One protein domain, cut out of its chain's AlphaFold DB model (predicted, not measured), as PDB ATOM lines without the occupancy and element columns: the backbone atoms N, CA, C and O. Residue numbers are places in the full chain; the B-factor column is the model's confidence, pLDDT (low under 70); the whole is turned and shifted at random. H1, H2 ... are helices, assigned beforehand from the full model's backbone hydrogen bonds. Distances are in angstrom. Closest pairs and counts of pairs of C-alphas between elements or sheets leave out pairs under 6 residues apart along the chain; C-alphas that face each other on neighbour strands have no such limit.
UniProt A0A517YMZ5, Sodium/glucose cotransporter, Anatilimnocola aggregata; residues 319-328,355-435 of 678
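What this domain is: This is residues 319 to 328 and 355 to 435 of the 678 residues of the protein "Sodium/glucose cotransporter" of Anatilimnocola aggregata (UniProt A0A517YMZ5). This domain has little regular structure: loops make most of it, with the short helix H1 toward one end of the longest axis, H3 toward the other and H2 between them. After H2 the chain runs out to H3 and folds back, and residues 420 to 426 stick out. The printed part has 91 residues with three named helices, H1, H2, H3 in chain order, and no named strand; the class is all helix, though named elements hold only 14 residues. It is only just compact, close to loose, with a radius of gyration of the C-alphas of 14.3 A, and spans 42 by 33 by 22 A.

Where its parts are: H1, residues 374 to 379, runs 8.5 A from C-alpha 374 at (115.034, 170.868, 250.064). H2 is residues 408 to 411; H3, residues 419 to 422, ends at C-alpha 422 (107.363, 204.834, 243.142).

How they stand to each other: H1, H2 and H3 are apart from each other. In H1 every O i to N i+4 pair is within hydrogen-bond range; H2 and H3 are too short for such a pair.

The domain as a whole: Residues 329 to 354 are not printed; C-alphas 328 and 355 are 10.9 A apart. The link H1 to H2 is long. Low confidence includes residues 412 to 427.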
ATOM      1  N   ALA A 319     119.059 181.901 243.612       76.75
ATOM      2  CA  ALA A 319     120.450 182.092 244.026       76.75
ATOM      3  C   ALA A 319     120.712 181.843 245.521       76.75
ATOM      4  O   ALA A 319     121.818 181.429 245.848       76.75
ATOM      5  N   ASN A 320     119.720 182.119 246.381       73.94
ATOM      6  CA  ASN A 320     119.774 182.127 247.854       73.94
ATOM      7  C   ASN A 320     121.074 182.728 248.446       73.94
ATOM      8  O   ASN A 320     122.135 182.104 248.489       73.94
ATOM      9  N   VAL A 321     120.996 183.994 248.854       68.69
ATOM     10  CA  VAL A 321     122.146 184.892 249.052       68.69
ATOM     11  C   VAL A 321     122.082 185.567 250.420       68.69
ATOM     12  O   VAL A 321     121.047 186.107 250.792       68.69
ATOM     13  N   ASP A 322     123.199 185.592 251.151       59.09
ATOM     14  CA  ASP A 322     123.281 186.025 252.563       59.09
ATOM     15  C   ASP A 322     123.370 187.552 252.799       59.09
ATOM     16  O   ASP A 322     123.765 188.035 253.869       59.09
ATOM     17  N   GLY A 323     122.956 188.349 251.815       54.06
ATOM     18  CA  GLY A 323     123.020 189.808 251.863       54.06
ATOM     19  C   GLY A 323     122.008 190.484 250.944       54.06
ATOM     20  O   GLY A 323     121.371 189.843 250.105       54.06
ATOM     21  N   GLN A 324     121.887 191.813 251.069       47.66
ATOM     22  CA  GLN A 324     121.250 192.594 250.007       47.66
ATOM     23  C   GLN A 324     122.047 192.301 248.739       47.66
ATOM     24  O   GLN A 324     123.266 192.241 248.803       47.66
ATOM     25  N   THR A 325     121.389 191.986 247.629       41.38
ATOM     26  CA  THR A 325     122.075 191.579 246.389       41.38
ATOM     27  C   THR A 325     122.053 192.649 245.304       41.38
ATOM     28  O   THR A 325     122.389 192.360 244.156       41.38
ATOM     29  N   ARG A 326     121.641 193.864 245.683       51.59
ATOM     30  CA  ARG A 326     121.770 195.151 244.986       51.59
ATOM     31  C   ARG A 326     121.349 196.262 245.948       51.59
ATOM     32  O   ARG A 326     120.735 195.965 246.975       51.59
ATOM     33  N   LYS A 327     121.629 197.525 245.590       42.59
ATOM     34  CA  LYS A 327     121.044 198.728 246.213       42.59
ATOM     35  C   LYS A 327     119.526 198.542 246.314       42.59
ATOM     36  O   LYS A 327     118.804 198.757 245.347       42.59
ATOM     37  N   SER A 328     119.033 198.087 247.463       35.12
ATOM     38  CA  SER A 328     117.609 198.188 247.746       35.12
ATOM     39  C   SER A 328     117.297 199.677 247.856       35.12
ATOM     40  O   SER A 328     118.088 200.427 248.432       35.12
ATOM     41  N   VAL A 355     126.315 192.933 247.830       44.94
ATOM     42  CA  VAL A 355     126.281 191.684 247.054       44.94
ATOM     43  C   VAL A 355     126.431 190.493 248.002       44.94
ATOM     44  O   VAL A 355     127.537 190.050 248.302       44.94
ATOM     45  N   GLY A 356     125.299 189.972 248.489       55.12
ATOM     46  CA  GLY A 356     125.255 188.732 249.272       55.12
ATOM     47  C   GLY A 356     126.016 187.585 248.600       55.12
ATOM     48  O   GLY A 356     125.967 187.412 247.379       55.12
ATOM     49  N   ARG A 357     126.736 186.794 249.396       61.34
ATOM     50  CA  ARG A 357     127.439 185.599 248.933       61.34
ATOM     51  C   ARG A 357     126.405 184.512 248.625       61.34
ATOM     52  O   ARG A 357     125.483 184.308 249.416       61.34
ATOM     53  N   PRO A 358     126.532 183.803 247.490       67.81
ATOM     54  CA  PRO A 358     125.675 182.662 247.208       67.81
ATOM     55  C   PRO A 358     125.954 181.549 248.220       67.81
ATOM     56  O   PRO A 358     127.100 181.123 248.374       67.81
ATOM     57  N   LEU A 359     124.904 181.076 248.888       76.12
ATOM     58  CA  LEU A 359     124.978 179.955 249.831       76.12
ATOM     59  C   LEU A 359     124.952 178.597 249.123       76.12
ATOM     60  O   LEU A 359     125.373 177.582 249.682       76.12
ATOM     61  N   LEU A 360     124.475 178.590 247.877       79.75
ATOM     62  CA  LEU A 360     124.373 177.413 247.029       79.75
ATOM     63  C   LEU A 360     125.459 177.421 245.953       79.75
ATOM     64  O   LEU A 360     125.621 178.388 245.198       79.75
ATOM     65  N   ASN A 361     126.168 176.301 245.815       78.12
ATOM     66  CA  ASN A 361     127.000 176.066 244.644       78.12
ATOM     67  C   ASN A 361     126.130 175.593 243.473       78.12
ATOM     68  O   ASN A 361     125.997 174.400 243.227       78.12
ATOM     69  N   TRP A 362     125.601 176.534 242.695       70.81
ATOM     70  CA  TRP A 362     124.741 176.265 241.533       70.81
ATOM     71  C   TRP A 362     125.389 175.412 240.421       70.81
ATOM     72  O   TRP A 362     124.692 174.963 239.509       70.81
ATOM     73  N   ARG A 363     126.710 175.175 240.464       67.56
ATOM     74  CA  ARG A 363     127.395 174.229 239.562       67.56
ATOM     75  C   ARG A 363     127.309 172.780 240.049       67.56
ATOM     76  O   ARG A 363     127.522 171.865 239.256       67.56
ATOM     77  N   SER A 364     127.020 172.566 241.330       75.06
ATOM     78  CA  SER A 364     126.833 171.242 241.912       75.06
ATOM     79  C   SER A 364     125.367 170.834 241.842       75.06
ATOM     80  O   SER A 364     124.494 171.553 242.323       75.06
ATOM     81  N   LYS A 365     125.097 169.635 241.313       71.44
ATOM     82  CA  LYS A 365     123.754 169.037 241.377       71.44
ATOM     83  C   LYS A 365     123.288 168.827 242.819       71.44
ATOM     84  O   LYS A 365     122.090 168.856 243.073       71.44
ATOM     85  N   ASP A 366     124.220 168.667 243.758       76.06
ATOM     86  CA  ASP A 366     123.884 168.510 245.169       76.06
ATOM     87  C   ASP A 366     123.317 169.796 245.779       76.06
ATOM     88  O   ASP A 366     122.548 169.712 246.724       76.06
ATOM     89  N   ASP A 367     123.637 170.975 245.251       78.75
ATOM     90  CA  ASP A 367     123.165 172.251 245.808       78.75
ATOM     91  C   ASP A 367     121.993 172.853 245.008       78.75
ATOM     92  O   ASP A 367     121.525 173.946 245.320       78.75
ATOM     93  N   ALA A 368     121.494 172.151 243.987       82.50
ATOM     94  CA  ALA A 368     120.322 172.569 243.223       82.50
ATOM     95  C   ALA A 368     119.045 172.373 244.051       82.50
ATOM     96  O   ALA A 368     118.825 171.281 244.564       82.50
ATOM     97  N   ILE A 369     118.185 173.385 244.180       85.81
ATOM     98  CA  ILE A 369     116.955 173.256 244.975       85.81
ATOM     99  C   ILE A 369     115.975 172.325 244.251       85.81
ATOM    100  O   ILE A 369     115.561 172.605 243.130       85.81
ATOM    101  N   THR A 370     115.605 171.215 244.889       87.38
ATOM    102  CA  THR A 370     114.653 170.224 244.366       87.38
ATOM    103  C   THR A 370     113.774 169.684 245.498       87.38
ATOM    104  O   THR A 370     114.218 169.692 246.650       87.38
ATOM    105  N   PRO A 371     112.582 169.128 245.203       87.25
ATOM    106  CA  PRO A 371     111.765 168.462 246.221       87.25
ATOM    107  C   PRO A 371     112.534 167.410 247.030       87.25
ATOM    108  O   PRO A 371     112.380 167.298 248.239       87.25
ATOM    109  N   ALA A 372     113.436 166.676 246.371       87.12
ATOM    110  CA  ALA A 372     114.183 165.579 246.980       87.12
ATOM    111  C   ALA A 372     115.271 166.030 247.969       87.12
ATOM    112  O   ALA A 372     115.724 165.229 248.787       87.12
ATOM    113  N   ASN A 373     115.746 167.276 247.884       89.12
ATOM    114  CA  ASN A 373     116.863 167.746 248.702       89.12
ATOM    115  C   ASN A 373     116.578 169.021 249.501       89.12
ATOM    116  O   ASN A 373     117.447 169.411 250.286       89.12
ATOM    117  N   VAL A 374     115.395 169.630 249.362       89.19
ATOM    118  CA  VAL A 374     115.034 170.868 250.064       89.19
ATOM    119  C   VAL A 374     115.183 170.719 251.582       89.19
ATOM    120  O   VAL A 374     115.883 171.525 252.189       89.19
ATOM    121  N   HIS A 375     114.709 169.619 252.186       90.81
ATOM    122  CA  HIS A 375     114.892 169.342 253.623       90.81
ATOM    123  C   HIS A 375     116.359 169.310 254.044       90.81
ATOM    124  O   HIS A 375     116.725 169.802 255.112       90.81
ATOM    125  N   ARG A 376     117.232 168.743 253.203       91.75
ATOM    126  CA  ARG A 376     118.673 168.701 253.476       91.75
ATOM    127  C   ARG A 376     119.283 170.100 253.399       91.75
ATOM    128  O   ARG A 376     120.120 170.417 254.237       91.75
ATOM    129  N   LEU A 377     118.886 170.912 252.418       88.62
ATOM    130  CA  LEU A 377     119.393 172.276 252.248       88.62
ATOM    131  C   LEU A 377     118.952 173.194 253.401       88.62
ATOM    132  O   LEU A 377     119.788 173.923 253.935       88.62
ATOM    133  N   VAL A 378     117.693 173.086 253.840       89.50
ATOM    134  CA  VAL A 378     117.163 173.762 255.041       89.50
ATOM    135  C   VAL A 378     117.953 173.340 256.282       89.50
ATOM    136  O   VAL A 378     118.513 174.182 256.977       89.50
ATOM    137  N   LYS A 379     118.139 172.031 256.506       89.38
ATOM    138  CA  LYS A 379     118.916 171.510 257.648       89.38
ATOM    139  C   LYS A 379     120.380 171.969 257.659       89.38
ATOM    140  O   LYS A 379     120.988 172.060 258.722       89.38
ATOM    141  N   GLN A 380     120.964 172.225 256.490       88.44
ATOM    142  CA  GLN A 380     122.323 172.756 256.353       88.44
ATOM    143  C   GLN A 380     122.399 174.281 256.527       88.44
ATOM    144  O   GLN A 380     123.499 174.829 256.464       88.44
ATOM    145  N   GLY A 381     121.267 174.969 256.710       85.38
ATOM    146  CA  GLY A 381     121.201 176.428 256.775       85.38
ATOM    147  C   GLY A 381     121.567 177.112 255.456       85.38
ATOM    148  O   GLY A 381     121.991 178.262 255.455       85.38
ATOM    149  N   LYS A 382     121.455 176.397 254.326       84.75
ATOM    150  CA  LYS A 382     121.786 176.928 252.994       84.75
ATOM    151  C   LYS A 382     120.637 177.699 252.348       84.75
ATOM    152  O   LYS A 382     120.853 178.342 251.324       84.75
ATOM    153  N   LEU A 383     119.430 177.599 252.909       84.81
ATOM    154  CA  LEU A 383     118.266 178.353 252.464       84.81
ATOM    155  C   LEU A 383     117.871 179.366 253.534       84.81
ATOM    156  O   LEU A 383     117.663 178.982 254.681       84.81
ATOM    157  N   LEU A 384     117.783 180.638 253.155       78.94
ATOM    158  CA  LEU A 384     117.378 181.724 254.043       78.94
ATOM    159  C   LEU A 384     115.913 182.103 253.865       78.94
ATOM    160  O   LEU A 384     115.370 182.013 252.761       78.94
ATOM    161  N   GLU A 385     115.323 182.588 254.953       75.50
ATOM    162  CA  GLU A 385     114.005 183.209 254.972       75.50
ATOM    163  C   GLU A 385     113.960 184.414 254.011       75.50
ATOM    164  O   GLU A 385     114.924 185.194 253.936       75.50
ATOM    165  N   PRO A 386     112.855 184.628 253.275       69.19
ATOM    166  CA  PRO A 386     112.747 185.754 252.360       69.19
ATOM    167  C   PRO A 386     112.983 187.098 253.059       69.19
ATOM    168  O   PRO A 386     112.422 187.375 254.115       69.19
ATOM    169  N   ASN A 387     113.791 187.973 252.451       64.06
ATOM    170  CA  ASN A 387     114.192 189.266 253.031       64.06
ATOM    171  C   ASN A 387     114.917 189.205 254.378       64.06
ATOM    172  O   ASN A 387     114.996 190.221 255.073       64.06
ATOM    173  N   SER A 388     115.477 188.053 254.729       67.06
ATOM    174  CA  SER A 388     116.152 187.836 255.996       67.06
ATOM    175  C   SER A 388     117.540 187.237 255.793       67.06
ATOM    176  O   SER A 388     117.875 186.714 254.732       67.06
ATOM    177  N   LYS A 389     118.366 187.344 256.834       72.88
ATOM    178  CA  LYS A 389     119.618 186.584 256.955       72.88
ATOM    179  C   LYS A 389     119.444 185.313 257.787       72.88
ATOM    180  O   LYS A 389     120.401 184.562 257.942       72.88
ATOM    181  N   GLU A 390     118.250 185.095 258.330       79.19
ATOM    182  CA  GLU A 390     117.931 183.923 259.136       79.19
ATOM    183  C   GLU A 390     117.716 182.696 258.238       79.19
ATOM    184  O   GLU A 390     117.050 182.812 257.204       79.19
ATOM    185  N   PRO A 391     118.264 181.526 258.599       81.88
ATOM    186  CA  PRO A 391     117.969 180.279 257.909       81.88
ATOM    187  C   PRO A 391     116.490 179.909 258.009       81.88
ATOM    188  O   PRO A 391     115.888 180.049 259.074       81.88
ATOM    189  N   LEU A 392     115.938 179.359 256.927       85.25
ATOM    190  CA  LEU A 392     114.653 178.667 256.963       85.25
ATOM    191  C   LEU A 392     114.732 177.513 257.963       85.25
ATOM    192  O   LEU A 392     115.717 176.770 257.990       85.25
ATOM    193  N   THR A 393     113.694 177.360 258.780       84.75
ATOM    194  CA  THR A 393     113.630 176.294 259.792       84.75
ATOM    195  C   THR A 393     112.689 175.162 259.415       84.75
ATOM    196  O   THR A 393     112.911 174.032 259.851       84.75
ATOM    197  N   ASP A 394     111.676 175.444 258.595       86.81
ATOM    198  CA  ASP A 394     110.693 174.461 258.149       86.81
ATOM    199  C   ASP A 394     110.760 174.278 256.628       86.81
ATOM    200  O   ASP A 394     110.551 175.204 255.847       86.81
ATOM    201  N   ALA A 395     111.100 173.064 256.202       85.69
ATOM    202  CA  ALA A 395     111.175 172.715 254.790       85.69
ATOM    203  C   ALA A 395     109.809 172.338 254.207       85.69
ATOM    204  O   ALA A 395     109.631 172.465 252.995       85.69
ATOM    205  N   ASP A 396     108.862 171.896 255.039       86.88
ATOM    206  CA  ASP A 396     107.531 171.490 254.585       86.88
ATOM    207  C   ASP A 396     106.732 172.712 254.117       86.88
ATOM    208  O   ASP A 396     105.956 172.622 253.169       86.88
ATOM    209  N   GLU A 397     107.011 173.895 254.677       85.00
ATOM    210  CA  GLU A 397     106.444 175.148 254.181       85.00
ATOM    211  C   GLU A 397     106.864 175.459 252.741       85.00
ATOM    212  O   GLU A 397     106.105 176.100 252.020       85.00
ATOM    213  N   LEU A 398     108.032 175.004 252.284       85.69
ATOM    214  CA  LEU A 398     108.521 175.253 250.924       85.69
ATOM    215  C   LEU A 398     107.911 174.313 249.886       85.69
ATOM    216  O   LEU A 398     108.179 174.488 248.698       85.69
ATOM    217  N   LEU A 399     107.132 173.323 250.314       89.25
ATOM    218  CA  LEU A 399     106.525 172.335 249.438       89.25
ATOM    219  C   LEU A 399     105.030 172.590 249.287       89.25
ATOM    220  O   LEU A 399     104.320 172.923 250.234       89.25
ATOM    221  N   ASP A 400     104.554 172.435 248.061       88.00
ATOM    222  CA  ASP A 400     103.136 172.403 247.767       88.00
ATOM    223  C   ASP A 400     102.523 171.137 248.403       88.00
ATOM    224  O   ASP A 400     103.015 170.035 248.140       88.00
ATOM    225  N   PRO A 401     101.481 171.258 249.246       86.12
ATOM    226  CA  PRO A 401     100.928 170.114 249.974       86.12
ATOM    227  C   PRO A 401     100.352 169.011 249.077       86.12
ATOM    228  O   PRO A 401     100.318 167.851 249.490       86.12
ATOM    229  N   ASP A 402      99.896 169.364 247.872       86.94
ATOM    230  CA  ASP A 402      99.195 168.452 246.969       86.94
ATOM    231  C   ASP A 402     100.156 167.781 245.981       86.94
ATOM    232  O   ASP A 402     100.008 166.603 245.648       86.94
ATOM    233  N   THR A 403     101.152 168.525 245.500       85.50
ATOM    234  CA  THR A 403     102.082 168.072 244.454       85.50
ATOM    235  C   THR A 403     103.463 167.701 244.991       85.50
ATOM    236  O   THR A 403     104.200 166.966 244.334       85.50
ATOM    237  N   GLY A 404     103.831 168.191 246.177       85.12
ATOM    238  CA  GLY A 404     105.180 168.070 246.727       85.12
ATOM    239  C   GLY A 404     106.228 168.866 245.942       85.12
ATOM    240  O   GLY A 404     107.425 168.653 246.137       85.12
ATOM    241  N   GLU A 405     105.815 169.751 245.029       87.19
ATOM    242  CA  GLU A 405     106.731 170.612 244.286       87.19
ATOM    243  C   GLU A 405     107.198 171.798 245.132       87.19
ATOM    244  O   GLU A 405     106.524 172.236 246.060       87.19
ATOM    245  N   VAL A 406     108.376 172.336 244.814       86.69
ATOM    246  CA  VAL A 406     108.924 173.467 245.565       86.69
ATOM    247  C   VAL A 406     108.236 174.769 245.152       86.69
ATOM    248  O   VAL A 406     108.298 175.179 243.992       86.69
ATOM    249  N   LEU A 407     107.654 175.463 246.127       85.69
ATOM    250  CA  LEU A 407     106.989 176.751 245.969       85.69
ATOM    251  C   LEU A 407     108.026 177.874 245.835       85.69
ATOM    252  O   LEU A 407     108.536 178.412 246.817       85.69
ATOM    253  N   ILE A 408     108.336 178.254 244.592       82.38
ATOM    254  CA  ILE A 408     109.361 179.272 244.281       82.38
ATOM    255  C   ILE A 408     109.070 180.619 244.940       82.38
ATOM    256  O   ILE A 408     109.989 181.299 245.394       82.38
ATOM    257  N   GLU A 409     107.797 180.985 245.038       75.56
ATOM    258  CA  GLU A 409     107.344 182.203 245.711       75.56
ATOM    259  C   GLU A 409     107.742 182.268 247.193       75.56
ATOM    260  O   GLU A 409     107.843 183.361 247.741       75.56
ATOM    261  N   LYS A 410     108.054 181.128 247.823       77.12
ATOM    262  CA  LYS A 410     108.551 181.056 249.202       77.12
ATOM    263  C   LYS A 410     110.080 181.024 249.313       77.12
ATOM    264  O   LYS A 410     110.608 181.269 250.388       77.12
ATOM    265  N   LEU A 411     110.806 180.754 248.223       72.31
ATOM    266  CA  LEU A 411     112.260 180.530 248.258       72.31
ATOM    267  C   LEU A 411     113.120 181.797 248.221       72.31
ATOM    268  O   LEU A 411     114.283 181.743 248.616       72.31
ATOM    269  N   ALA A 412     112.621 182.906 247.673       58.41
ATOM    270  CA  ALA A 412     113.420 184.123 247.543       58.41
ATOM    271  C   ALA A 412     112.564 185.320 247.130       58.41
ATOM    272  O   ALA A 412     112.469 185.650 245.953       58.41
ATOM    273  N   MET A 413     111.994 186.018 248.104       59.22
ATOM    274  CA  MET A 413     111.381 187.325 247.883       59.22
ATOM    275  C   MET A 413     112.355 188.412 248.345       59.22
ATOM    276  O   MET A 413     112.693 188.448 249.525       59.22
ATOM    277  N   ARG A 414     112.807 189.301 247.444       63.91
ATOM    278  CA  ARG A 414     113.373 190.615 247.829       63.91
ATOM    279  C   ARG A 414     112.262 191.557 248.304       63.91
ATOM    280  O   ARG A 414     111.094 191.343 248.010       63.91
ATOM    281  N   ARG A 415     112.575 192.614 249.054       52.59
ATOM    282  CA  ARG A 415     111.538 193.493 249.598       52.59
ATOM    283  C   ARG A 415     110.889 194.177 248.405       52.59
ATOM    284  O   ARG A 415     111.599 194.816 247.630       52.59
ATOM    285  N   ALA A 416     109.573 194.019 248.252       48.56
ATOM    286  CA  ALA A 416     108.829 194.802 247.279       48.56
ATOM    287  C   ALA A 416     109.175 196.279 247.527       48.56
ATOM    288  O   ALA A 416     109.195 196.700 248.695       48.56
ATOM    289  N   PRO A 417     109.493 197.065 246.490       50.53
ATOM    290  CA  PRO A 417     109.633 198.496 246.682       50.53
ATOM    291  C   PRO A 417     108.338 199.007 247.323       50.53
ATOM    292  O   PRO A 417     107.250 198.541 246.980       50.53
ATOM    293  N   ALA A 418     108.420 199.934 248.278       51.44
ATOM    294  CA  ALA A 418     107.196 200.509 248.819       51.44
ATOM    295  C   ALA A 418     106.421 201.164 247.660       51.44
ATOM    296  O   ALA A 418     106.968 202.036 246.990       51.44
ATOM    297  N   ALA A 419     105.166 200.763 247.438       50.34
ATOM    298  CA  ALA A 419     104.244 201.356 246.458       50.34
ATOM    299  C   ALA A 419     104.279 202.906 246.486       50.34
ATOM    300  O   ALA A 419     104.346 203.588 245.461       50.34
ATOM    301  N   SER A 420     104.394 203.466 247.696       45.66
ATOM    302  CA  SER A 420     104.532 204.901 247.962       45.66
ATOM    303  C   SER A 420     105.847 205.545 247.494       45.66
ATOM    304  O   SER A 420     105.864 206.749 247.265       45.66
ATOM    305  N   ALA A 421     106.937 204.788 247.343       47.03
ATOM    306  CA  ALA A 421     108.237 205.287 246.883       47.03
ATOM    307  C   ALA A 421     108.307 205.466 245.357       47.03
ATOM    308  O   ALA A 421     109.167 206.192 244.869       47.03
ATOM    309  N   ILE A 422     107.400 204.822 244.614       54.19
ATOM    310  CA  ILE A 422     107.363 204.834 243.142       54.19
ATOM    311  C   ILE A 422     106.101 205.556 242.623       54.19
ATOM    312  O   ILE A 422     105.978 205.842 241.435       54.19
ATOM    313  N   GLY A 423     105.157 205.895 243.510       57.19
ATOM    314  CA  GLY A 423     103.912 206.578 243.148       57.19
ATOM    315  C   GLY A 423     102.890 205.679 242.442       57.19
ATOM    316  O   GLY A 423     101.988 206.194 241.785       57.19
ATOM    317  N   THR A 424     103.014 204.354 242.568       60.34
ATOM    318  CA  THR A 424     102.077 203.368 242.000       60.34
ATOM    319  C   THR A 424     101.376 202.621 243.132       60.34
ATOM    320  O   THR A 424     101.995 202.280 244.132       60.34
ATOM    321  N   ASN A 425     100.069 202.388 242.982       61.78
ATOM    322  CA  ASN A 425      99.263 201.566 243.889       61.78
ATOM    323  C   ASN A 425      98.951 200.197 243.264       61.78
ATOM    324  O   ASN A 425      97.927 199.604 243.601       61.78
ATOM    325  N   ASP A 426      99.760 199.729 242.308       69.12
ATOM    326  CA  ASP A 426      99.453 198.491 241.600       69.12
ATOM    327  C   ASP A 426      99.520 197.278 242.549       69.12
ATOM    328  O   ASP A 426     100.600 196.930 243.035       69.12
ATOM    329  N   PRO A 427      98.387 196.595 242.804       67.56
ATOM    330  CA  PRO A 427      98.360 195.435 243.686       67.56
ATOM    331  C   PRO A 427      99.073 194.214 243.087       67.56
ATOM    332  O   PRO A 427      99.276 193.230 243.799       67.56
ATOM    333  N   LYS A 428      99.433 194.234 241.792       72.12
ATOM    334  CA  LYS A 428     100.171 193.146 241.139       72.12
ATOM    335  C   LYS A 428     101.691 193.256 241.311       72.12
ATOM    336  O   LYS A 428     102.382 192.310 240.940       72.12
ATOM    337  N   LEU A 429     102.238 194.358 241.836       75.75
ATOM    338  CA  LEU A 429     103.675 194.486 242.106       75.75
ATOM    339  C   LEU A 429     104.104 193.574 243.261       75.75
ATOM    340  O   LEU A 429     103.522 193.594 244.346       75.75
ATOM    341  N   ARG A 430     105.134 192.761 243.022       74.00
ATOM    342  CA  ARG A 430     105.609 191.716 243.928       74.00
ATOM    343  C   ARG A 430     107.119 191.837 244.156       74.00
ATOM    344  O   ARG A 430     107.834 192.492 243.402       74.00
ATOM    345  N   PRO A 431     107.630 191.192 245.209       72.69
ATOM    346  CA  PRO A 431     109.036 190.835 245.313       72.69
ATOM    347  C   PRO A 431     109.627 190.167 244.064       72.69
ATOM    348  O   PRO A 431     109.030 189.255 243.500       72.69
ATOM    349  N   GLU A 432     110.850 190.552 243.698       76.50
ATOM    350  CA  GLU A 432     111.654 189.849 242.692       76.50
ATOM    351  C   GLU A 432     112.302 188.582 243.281       76.50
ATOM    352  O   GLU A 432     112.823 188.609 244.404       76.50
ATOM    353  N   VAL A 433     112.356 187.518 242.469       78.38
ATOM    354  CA  VAL A 433     113.168 186.315 242.712       78.38
ATOM    355  C   VAL A 433     114.593 186.529 242.204       78.38
ATOM    356  O   VAL A 433     114.812 186.799 241.025       78.38
ATOM    357  N   VAL A 434     115.586 186.361 243.081       76.88
ATOM    358  CA  VAL A 434     117.000 186.517 242.705       76.88
ATOM    359  C   VAL A 434     117.495 185.272 241.985       76.88
ATOM    360  O   VAL A 434     117.564 184.188 242.570       76.88
ATOM    361  N   LEU A 435     117.887 185.451 240.727       81.19
ATOM    362  CA  LEU A 435     118.365 184.369 239.881       81.19
ATOM    363  C   LEU A 435     119.886 184.191 239.974       81.19
ATOM    364  O   LEU A 435     120.646 185.150 240.110       81.19
TER     365      LEU A 435